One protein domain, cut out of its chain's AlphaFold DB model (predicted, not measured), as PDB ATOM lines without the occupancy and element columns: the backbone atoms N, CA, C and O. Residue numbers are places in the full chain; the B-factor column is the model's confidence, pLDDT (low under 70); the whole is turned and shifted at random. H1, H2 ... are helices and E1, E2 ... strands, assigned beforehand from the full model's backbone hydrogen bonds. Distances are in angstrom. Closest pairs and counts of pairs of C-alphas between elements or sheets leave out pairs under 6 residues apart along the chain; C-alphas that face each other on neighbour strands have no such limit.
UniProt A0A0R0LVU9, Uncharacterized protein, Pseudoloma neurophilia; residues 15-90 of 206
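What this domain is: This is residues 15 to 90 of the 206 residues of an uncharacterized protein of Pseudoloma neurophilia (UniProt A0A0R0LVU9). What shape is this? A long helix, H3, runs past a small head of three short strands, H1 and a loop; H2 joins the two, and residues 78 to 90 stick out. What makes it? 76 residues are printed, mostly helix, in order E1 E2 H1 E3 H2 H3; the antiparallel sheet runs E2 E1 E3. How large? It is only just loose, close to compact: radius of gyration of the C-alphas 14.1 A, spans 44 by 27 by 21 A.

Where its parts are: What comes first? E1, residues 15 to 17, begins at C-alpha 15 (141.496, 115.966, 126.083); E2 is residues 22 to 24, H1 25 to 29. What follows? E3 is residues 46 to 48, H2 51 to 56; H3, residues 61 to 90, spans 43.1 A from first to last C-alpha, ending at C-alpha 90 (158.206, 99.651, 149.297).

How they stand to each other: How do strands pair? Hairpin E1 and E2 has N 15 and O 23 within hydrogen-bond range, 2.8 A; antiparallel E1 and E3 have N 16 and O 47, 2.8 A. E2, H1, E3 form a split strand-helix-strand unit, same-way strands with E1 between, crossover right-handed. And the helices? H1 only grazes the sheet; H2 and H3 are not on it. In H1, H2 and H3 every O i to N i+4 pair is within hydrogen-bond range.

The domain as a whole: Any cut? The printed part has no cut; the link H1 to E3 is long, 16 residues. Where is confidence low? Residues 31 to 34 and 51 to 66 have pLDDT under 70.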
ATOM      1  N   PHE A  15     142.158 114.678 126.014       87.31
ATOM      2  CA  PHE A  15     141.496 115.966 126.083       87.31
ATOM      3  C   PHE A  15     142.335 116.895 126.944       87.31
ATOM      4  O   PHE A  15     142.772 116.483 128.019       87.31
ATOM      5  N   ILE A  16     142.536 118.132 126.503       85.88
ATOM      6  CA  ILE A  16     143.193 119.182 127.282       85.88
ATOM      7  C   ILE A  16     142.150 120.139 127.837       85.88
ATOM      8  O   ILE A  16     141.261 120.586 127.116       85.88
ATOM      9  N   GLY A  17     142.239 120.417 129.134       84.06
ATOM     10  CA  GLY A  17     141.485 121.509 129.740       84.06
ATOM     11  C   GLY A  17     142.189 122.848 129.529       84.06
ATOM     12  O   GLY A  17     143.412 122.867 129.405       84.06
ATOM     13  N   GLU A  18     141.467 123.963 129.611       80.62
ATOM     14  CA  GLU A  18     142.055 125.323 129.657       80.62
ATOM     15  C   GLU A  18     143.124 125.463 130.754       80.62
ATOM     16  O   GLU A  18     144.106 126.185 130.623       80.62
ATOM     17  N   CYS A  19     142.979 124.698 131.838       80.31
ATOM     18  CA  CYS A  19     143.978 124.591 132.898       80.31
ATOM     19  C   CYS A  19     145.228 123.768 132.526       80.31
ATOM     20  O   CYS A  19     146.001 123.404 133.416       80.31
ATOM     21  N   LEU A  20     145.390 123.423 131.249       79.81
ATOM     22  CA  LEU A  20     146.501 122.670 130.681       79.81
ATOM     23  C   LEU A  20     146.755 121.329 131.394       79.81
ATOM     24  O   LEU A  20     147.891 120.907 131.604       79.81
ATOM     25  N   HIS A  21     145.688 120.638 131.792       83.31
ATOM     26  CA  HIS A  21     145.756 119.250 132.249       83.31
ATOM     27  C   HIS A  21     145.146 118.339 131.196       83.31
ATOM     28  O   HIS A  21     144.083 118.653 130.661       83.31
ATOM     29  N   ILE A  22     145.800 117.204 130.933       87.19
ATOM     30  CA  ILE A  22     145.352 116.256 129.918       87.19
ATOM     31  C   ILE A  22     144.727 115.023 130.559       87.19
ATOM     32  O   ILE A  22     145.319 114.370 131.423       87.19
ATOM     33  N   PHE A  23     143.545 114.642 130.089       88.31
ATOM     34  CA  PHE A  23     142.854 113.433 130.524       88.31
ATOM     35  C   PHE A  23     142.382 112.611 129.336       88.31
ATOM     36  O   PHE A  23     141.988 113.173 128.326       88.31
ATOM     37  N   CYS A  24     142.383 111.283 129.456       90.00
ATOM     38  CA  CYS A  24     141.648 110.466 128.499       90.00
ATOM     39  C   CYS A  24     140.140 110.581 128.756       90.00
ATOM     40  O   CYS A  24     139.728 110.865 129.891       90.00
ATOM     41  N   TYR A  25     139.332 110.283 127.736       87.12
ATOM     42  CA  TYR A  25     137.868 110.242 127.824       87.12
ATOM     43  C   TYR A  25     137.373 109.534 129.095       87.12
ATOM     44  O   TYR A  25     136.637 110.101 129.901       87.12
ATOM     45  N   THR A  26     137.876 108.324 129.347       88.50
ATOM     46  CA  THR A  26     137.498 107.502 130.502       88.50
ATOM     47  C   THR A  26     137.796 108.189 131.833       88.50
ATOM     48  O   THR A  26     136.975 108.170 132.747       88.50
ATOM     49  N   CYS A  27     138.962 108.827 131.963       86.31
ATOM     50  CA  CYS A  27     139.348 109.505 133.200       86.31
ATOM     51  C   CYS A  27     138.551 110.785 133.455       86.31
ATOM     52  O   CYS A  27     138.380 111.129 134.628       86.31
ATOM     53  N   ARG A  28     138.095 111.456 132.390       84.56
ATOM     54  CA  ARG A  28     137.190 112.606 132.447       84.56
ATOM     55  C   ARG A  28     135.798 112.159 132.900       84.56
ATOM     56  O   ARG A  28     135.367 112.555 133.976       84.56
ATOM     57  N   VAL A  29     135.164 111.260 132.146       80.88
ATOM     58  CA  VAL A  29     133.748 110.886 132.317       80.88
ATOM     59  C   VAL A  29     133.495 110.038 133.565       80.88
ATOM     60  O   VAL A  29     132.522 110.255 134.276       80.88
ATOM     61  N   GLN A  30     134.360 109.068 133.882       72.75
ATOM     62  CA  GLN A  30     134.067 108.121 134.970       72.75
ATOM     63  C   GLN A  30     134.291 108.687 136.375       72.75
ATOM     64  O   GLN A  30     133.938 108.029 137.353       72.75
ATOM     65  N   LYS A  31     134.973 109.831 136.517       62.44
ATOM     66  CA  LYS A  31     135.432 110.287 137.838       62.44
ATOM     67  C   LYS A  31     135.015 111.700 138.226       62.44
ATOM     68  O   LYS A  31     135.164 112.000 139.406       62.44
ATOM     69  N   HIS A  32     134.499 112.524 137.315       58.97
ATOM     70  CA  HIS A  32     133.959 113.854 137.618       58.97
ATOM     71  C   HIS A  32     132.900 114.274 136.586       58.97
ATOM     72  O   HIS A  32     132.767 113.638 135.543       58.97
ATOM     73  N   SER A  33     132.147 115.338 136.891       65.50
ATOM     74  CA  SER A  33     131.334 116.043 135.895       65.50
ATOM     75  C   SER A  33     132.216 116.473 134.722       65.50
ATOM     76  O   SER A  33     133.406 116.750 134.900       65.50
ATOM     77  N   ASN A  34     131.630 116.506 133.524       68.81
ATOM     78  CA  ASN A  34     132.347 116.686 132.260       68.81
ATOM     79  C   ASN A  34     133.221 117.944 132.186       68.81
ATOM     80  O   ASN A  34     134.099 117.978 131.322       68.81
ATOM     81  N   ASP A  35     133.029 118.900 133.096       81.50
ATOM     82  CA  ASP A  35     133.611 120.234 133.034       81.50
ATOM     83  C   ASP A  35     134.433 120.594 134.281       81.50
ATOM     84  O   ASP A  35     134.718 121.760 134.489       81.50
ATOM     85  N   ILE A  36     134.844 119.642 135.139       84.31
ATOM     86  CA  ILE A  36     135.718 119.940 136.298       84.31
ATOM     87  C   ILE A  36     137.073 119.235 136.183       84.31
ATOM     88  O   ILE A  36     137.171 118.010 136.073       84.31
ATOM     89  N   CYS A  37     138.161 120.000 136.317       84.00
ATOM     90  CA  CYS A  37     139.509 119.442 136.346       84.00
ATOM     91  C   CYS A  37     139.795 118.663 137.636       84.00
ATOM     92  O   CYS A  37     139.679 119.167 138.754       84.00
ATOM     93  N   ILE A  38     140.301 117.440 137.472       82.94
ATOM     94  CA  ILE A  38     140.610 116.516 138.571       82.94
ATOM     95  C   ILE A  38     141.686 117.072 139.512       82.94
ATOM     96  O   ILE A  38     141.611 116.822 140.718       82.94
ATOM     97  N   TYR A  39     142.668 117.803 138.972       81.44
ATOM     98  CA  TYR A  39     143.787 118.363 139.734       81.44
ATOM     99  C   TYR A  39     143.480 119.755 140.276       81.44
ATOM    100  O   TYR A  39     143.690 119.994 141.460       81.44
ATOM    101  N   CYS A  40     142.958 120.650 139.434       82.00
ATOM    102  CA  CYS A  40     142.708 122.037 139.826       82.00
ATOM    103  C   CYS A  40     141.446 122.207 140.668       82.00
ATOM    104  O   CYS A  40     141.323 123.219 141.346       82.00
ATOM    105  N   LYS A  41     140.496 121.261 140.578       85.75
ATOM    106  CA  LYS A  41     139.145 121.382 141.152       85.75
ATOM    107  C   LYS A  41     138.397 122.639 140.684       85.75
ATOM    108  O   LYS A  41     137.546 123.147 141.399       85.75
ATOM    109  N   LYS A  42     138.730 123.123 139.487       83.44
ATOM    110  CA  LYS A  42     138.092 124.265 138.825       83.44
ATOM    111  C   LYS A  42     137.285 123.781 137.634       83.44
ATOM    112  O   LYS A  42     137.674 122.786 137.012       83.44
ATOM    113  N   GLU A  43     136.213 124.503 137.336       87.25
ATOM    114  CA  GLU A  43     135.498 124.346 136.077       87.25
ATOM    115  C   GLU A  43     136.436 124.665 134.908       87.25
ATOM    116  O   GLU A  43     137.274 125.566 134.992       87.25
ATOM    117  N   THR A  44     136.388 123.845 133.868       83.44
ATOM    118  CA  THR A  44     137.232 123.958 132.685       83.44
ATOM    119  C   THR A  44     136.540 123.270 131.518       83.44
ATOM    120  O   THR A  44     135.983 122.180 131.665       83.44
ATOM    121  N   THR A  45     136.609 123.888 130.345       84.50
ATOM    122  CA  THR A  45     136.212 123.233 129.103       84.50
ATOM    123  C   THR A  45     137.334 122.299 128.655       84.50
ATOM    124  O   THR A  45     138.520 122.590 128.826       84.50
ATOM    125  N   PHE A  46     136.964 121.127 128.139       85.06
ATOM    126  CA  PHE A  46     137.913 120.126 127.656       85.06
ATOM    127  C   PHE A  46     137.824 120.000 126.141       85.06
ATOM    128  O   PHE A  46     136.789 119.597 125.609       85.06
ATOM    129  N   HIS A  47     138.937 120.255 125.461       83.81
ATOM    130  CA  HIS A  47     139.062 120.116 124.013       83.81
ATOM    131  C   HIS A  47     139.760 118.806 123.666       83.81
ATOM    132  O   HIS A  47     140.740 118.435 124.313       83.81
ATOM    133  N   ASN A  48     139.253 118.088 122.661       85.81
ATOM    134  CA  ASN A  48     139.894 116.867 122.176       85.81
ATOM    135  C   ASN A  48     141.261 117.220 121.583       85.81
ATOM    136  O   ASN A  48     141.356 118.093 120.727       85.81
ATOM    137  N   LEU A  49     142.302 116.529 122.033       79.19
ATOM    138  CA  LEU A  49     143.664 116.664 121.542       79.19
ATOM    139  C   LEU A  49     143.817 115.940 120.190       79.19
ATOM    140  O   LEU A  49     144.538 114.943 120.071       79.19
ATOM    141  N   ASN A  50     143.112 116.438 119.175       74.12
ATOM    142  CA  ASN A  50     143.246 115.979 117.798       74.12
ATOM    143  C   ASN A  50     144.578 116.466 117.189       74.12
ATOM    144  O   ASN A  50     145.332 117.226 117.804       74.12
ATOM    145  N   THR A  51     144.901 115.987 115.991       64.81
ATOM    146  CA  THR A  51     146.151 116.318 115.291       64.81
ATOM    147  C   THR A  51     146.304 117.829 115.068       64.81
ATOM    148  O   THR A  51     147.376 118.363 115.318       64.81
ATOM    149  N   GLU A  52     145.216 118.541 114.763       62.06
ATOM    150  CA  GLU A  52     145.213 120.001 114.576       62.06
ATOM    151  C   GLU A  52     145.647 120.786 115.815       62.06
ATOM    152  O   GLU A  52     146.462 121.697 115.701       62.06
ATOM    153  N   ILE A  53     145.164 120.439 117.014       64.56
ATOM    154  CA  ILE A  53     145.595 121.134 118.241       64.56
ATOM    155  C   ILE A  53     147.064 120.823 118.553       64.56
ATOM    156  O   ILE A  53     147.790 121.687 119.048       64.56
ATOM    157  N   LYS A  54     147.537 119.610 118.237       64.81
ATOM    158  CA  LYS A  54     148.964 119.265 118.375       64.81
ATOM    159  C   LYS A  54     149.836 120.127 117.460       64.81
ATOM    160  O   LYS A  54     150.916 120.533 117.889       64.81
ATOM    161  N   ASP A  55     149.348 120.424 116.261       61.62
ATOM    162  CA  ASP A  55     150.041 121.245 115.270       61.62
ATOM    163  C   ASP A  55     149.955 122.743 115.614       61.62
ATOM    164  O   ASP A  55     150.952 123.456 115.522       61.62
ATOM    165  N   GLN A  56     148.820 123.226 116.131       63.03
ATOM    166  CA  GLN A  56     148.673 124.611 116.605       63.03
ATOM    167  C   GLN A  56     149.576 124.918 117.806       63.03
ATOM    168  O   GLN A  56     150.214 125.968 117.851       63.03
ATOM    169  N   LEU A  57     149.723 123.969 118.737       62.03
ATOM    170  CA  LEU A  57     150.683 124.068 119.844       62.03
ATOM    171  C   LEU A  57     152.151 124.104 119.367       62.03
ATOM    172  O   LEU A  57     153.049 124.360 120.163       62.03
ATOM    173  N   SER A  58     152.432 123.853 118.087       58.34
ATOM    174  CA  SER A  58     153.782 123.902 117.521       58.34
ATOM    175  C   SER A  58     154.171 125.272 116.939       58.34
ATOM    176  O   SER A  58     155.340 125.448 116.590       58.34
ATOM    177  N   MET A  59     153.242 126.224 116.772       50.97
ATOM    178  CA  MET A  59     153.387 127.261 115.731       50.97
ATOM    179  C   MET A  59     153.793 128.683 116.177       50.97
ATOM    180  O   MET A  59     153.902 129.543 115.312       50.97
ATOM    181  N   ASN A  60     154.104 128.983 117.446       54.91
ATOM    182  CA  ASN A  60     154.555 130.341 117.823       54.91
ATOM    183  C   ASN A  60     155.519 130.372 119.017       54.91
ATOM    184  O   ASN A  60     155.411 129.561 119.925       54.91
ATOM    185  N   PHE A  61     156.462 131.322 119.053       47.62
ATOM    186  CA  PHE A  61     157.538 131.384 120.067       47.62
ATOM    187  C   PHE A  61     157.027 131.692 121.494       47.62
ATOM    188  O   PHE A  61     157.542 131.145 122.468       47.62
ATOM    189  N   SER A  62     155.978 132.517 121.621       59.09
ATOM    190  CA  SER A  62     155.250 132.743 122.887       59.09
ATOM    191  C   SER A  62     154.509 131.476 123.336       59.09
ATOM    192  O   SER A  62     154.579 131.070 124.498       59.09
ATOM    193  N   ASP A  63     153.889 130.785 122.380       58.84
ATOM    194  CA  ASP A  63     153.182 129.526 122.617       58.84
ATOM    195  C   ASP A  63     154.158 128.389 122.934       58.84
ATOM    196  O   ASP A  63     153.858 127.522 123.747       58.84
ATOM    197  N   MET A  64     155.390 128.446 122.420       62.50
ATOM    198  CA  MET A  64     156.453 127.489 122.714       62.50
ATOM    199  C   MET A  64     156.841 127.525 124.197       62.50
ATOM    200  O   MET A  64     157.050 126.473 124.798       62.50
ATOM    201  N   VAL A  65     156.864 128.704 124.832       66.81
ATOM    202  CA  VAL A  65     157.079 128.824 126.286       66.81
ATOM    203  C   VAL A  65     155.916 128.204 127.063       66.81
ATOM    204  O   VAL A  65     156.143 127.494 128.046       66.81
ATOM    205  N   GLN A  66     154.673 128.420 126.624       68.38
ATOM    206  CA  GLN A  66     153.504 127.796 127.254       68.38
ATOM    207  C   GLN A  66     153.517 126.273 127.097       68.38
ATOM    208  O   GLN A  66     153.249 125.546 128.051       68.38
ATOM    209  N   VAL A  67     153.914 125.786 125.926       70.19
ATOM    210  CA  VAL A  67     154.048 124.367 125.594       70.19
ATOM    211  C   VAL A  67     155.164 123.714 126.396       70.19
ATOM    212  O   VAL A  67     154.967 122.629 126.939       70.19
ATOM    213  N   LEU A  68     156.316 124.369 126.538       72.38
ATOM    214  CA  LEU A  68     157.409 123.890 127.382       72.38
ATOM    215  C   LEU A  68     156.987 123.853 128.853       72.38
ATOM    216  O   LEU A  68     157.200 122.844 129.523       72.38
ATOM    217  N   ASN A  69     156.319 124.896 129.352       75.94
ATOM    218  CA  ASN A  69     155.769 124.906 130.711       75.94
ATOM    219  C   ASN A  69     154.735 123.797 130.920       75.94
ATOM    220  O   ASN A  69     154.739 123.116 131.950       75.94
ATOM    221  N   PHE A  70     153.879 123.573 129.927       75.94
ATOM    222  CA  PHE A  70     152.925 122.482 129.924       75.94
ATOM    223  C   PHE A  70     153.634 121.121 129.979       75.94
ATOM    224  O   PHE A  70     153.325 120.308 130.853       75.94
ATOM    225  N   GLN A  71     154.634 120.886 129.126       76.12
ATOM    226  CA  GLN A  71     155.433 119.657 129.132       76.12
ATOM    227  C   GLN A  71     156.142 119.450 130.474       76.12
ATOM    228  O   GLN A  71     156.067 118.362 131.046       76.12
ATOM    229  N   ILE A  72     156.766 120.494 131.030       78.94
ATOM    230  CA  ILE A  72     157.398 120.468 132.358       78.94
ATOM    231  C   ILE A  72     156.379 120.059 133.426       78.94
ATOM    232  O   ILE A  72     156.677 119.217 134.278       78.94
ATOM    233  N   ASN A  73     155.164 120.608 133.385       77.69
ATOM    234  CA  ASN A  73     154.104 120.238 134.318       77.69
ATOM    235  C   ASN A  73     153.665 118.778 134.144       77.69
ATOM    236  O   ASN A  73     153.517 118.071 135.146       77.69
ATOM    237  N   GLN A  74     153.550 118.282 132.911       77.44
ATOM    238  CA  GLN A  74     153.272 116.865 132.662       77.44
ATOM    239  C   GLN A  74     154.380 115.960 133.220       77.44
ATOM    240  O   GLN A  74     154.087 114.964 133.893       77.44
ATOM    241  N   PHE A  75     155.651 116.330 133.045       80.31
ATOM    242  CA  PHE A  75     156.773 115.603 133.642       80.31
ATOM    243  C   PHE A  75     156.739 115.624 135.172       80.31
ATOM    244  O   PHE A  75     156.914 114.574 135.797       80.31
ATOM    245  N   LYS A  76     156.448 116.772 135.800       79.12
ATOM    246  CA  LYS A  76     156.285 116.881 137.262       79.12
ATOM    247  C   LYS A  76     155.183 115.956 137.776       79.12
ATOM    248  O   LYS A  76     155.383 115.248 138.766       79.12
ATOM    249  N   ILE A  77     154.038 115.924 137.091       81.06
ATOM    250  CA  ILE A  77     152.918 115.042 137.438       81.06
ATOM    251  C   ILE A  77     153.341 113.576 137.322       81.06
ATOM    252  O   ILE A  77     153.140 112.802 138.263       81.06
ATOM    253  N   ARG A  78     153.986 113.195 136.211       80.38
ATOM    254  CA  ARG A  78     154.483 111.830 135.999       80.38
ATOM    255  C   ARG A  78     155.472 111.411 137.089       80.38
ATOM    256  O   ARG A  78     155.319 110.329 137.653       80.38
ATOM    257  N   ASN A  79     156.413 112.281 137.456       85.38
ATOM    258  CA  ASN A  79     157.363 112.017 138.540       85.38
ATOM    259  C   ASN A  79     156.668 111.821 139.892       85.38
ATOM    260  O   ASN A  79     156.982 110.881 140.624       85.38
ATOM    261  N   LYS A  80     155.671 112.652 140.216       84.44
ATOM    262  CA  LYS A  80     154.886 112.501 141.450       84.44
ATOM    263  C   LYS A  80     154.160 111.153 141.500       84.44
ATOM    264  O   LYS A  80     154.146 110.500 142.543       84.44
ATOM    265  N   ILE A  81     153.590 110.716 140.376       86.56
ATOM    266  CA  ILE A  81     152.910 109.418 140.267       86.56
ATOM    267  C   ILE A  81     153.902 108.265 140.429       86.56
ATOM    268  O   ILE A  81     153.621 107.327 141.175       86.56
ATOM    269  N   LEU A  82     155.063 108.333 139.775       90.31
ATOM    270  CA  LEU A  82     156.103 107.309 139.892       90.31
ATOM    271  C   LEU A  82     156.618 107.188 141.330       90.31
ATOM    272  O   LEU A  82     156.688 106.077 141.851       90.31
ATOM    273  N   ASN A  83     156.862 108.311 142.009       92.25
ATOM    274  CA  ASN A  83     157.252 108.316 143.421       92.25
ATOM    275  C   ASN A  83     156.166 107.714 144.325       92.25
ATOM    276  O   ASN A  83     156.462 106.924 145.219       92.25
ATOM    277  N   SER A  84     154.891 108.015 144.065       90.19
ATOM    278  CA  SER A  84     153.780 107.408 144.808       90.19
ATOM    279  C   SER A  84     153.697 105.886 144.603       90.19
ATOM    280  O   SER A  84     153.501 105.135 145.565       90.19
ATOM    281  N   LYS A  85     153.905 105.411 143.366       91.00
ATOM    282  CA  LYS A  85     153.989 103.973 143.062       91.00
ATOM    283  C   LYS A  85     155.186 103.321 143.758       91.00
ATOM    284  O   LYS A  85     155.024 102.258 144.351       91.00
ATOM    285  N   LEU A  86     156.349 103.975 143.759       94.50
ATOM    286  CA  LEU A  86     157.553 103.495 144.444       94.50
ATOM    287  C   LEU A  86     157.304 103.283 145.943       94.50
ATOM    288  O   LEU A  86     157.610 102.216 146.474       94.50
ATOM    289  N   GLU A  87     156.695 104.256 146.623       94.19
ATOM    290  CA  GLU A  87     156.355 104.132 148.046       94.19
ATOM    291  C   GLU A  87     155.334 103.017 148.309       94.19
ATOM    292  O   GLU A  87     155.422 102.293 149.304       94.19
ATOM    293  N   THR A  88     154.393 102.817 147.386       95.19
ATOM    294  CA  THR A  88     153.445 101.698 147.456       95.19
ATOM    295  C   THR A  88     154.171 100.356 147.364       95.19
ATOM    296  O   THR A  88     153.950  99.479 148.204       95.19
ATOM    297  N   TYR A  89     155.098 100.207 146.415       96.06
ATOM    298  CA  TYR A  89     155.895  98.989 146.274       96.06
ATOM    299  C   TYR A  89     156.817  98.742 147.469       96.06
ATOM    300  O   TYR A  89     156.896  97.607 147.939       96.06
ATOM    301  N   LYS A  90     157.436  99.781 148.045       94.44
ATOM    302  CA  LYS A  90     158.206  99.651 149.297       94.44
ATOM    303  C   LYS A  90     157.345  99.113 150.442       94.44
ATOM    304  O   LYS A  90     157.768  98.204 151.159       94.44
TER     305      LYS A  90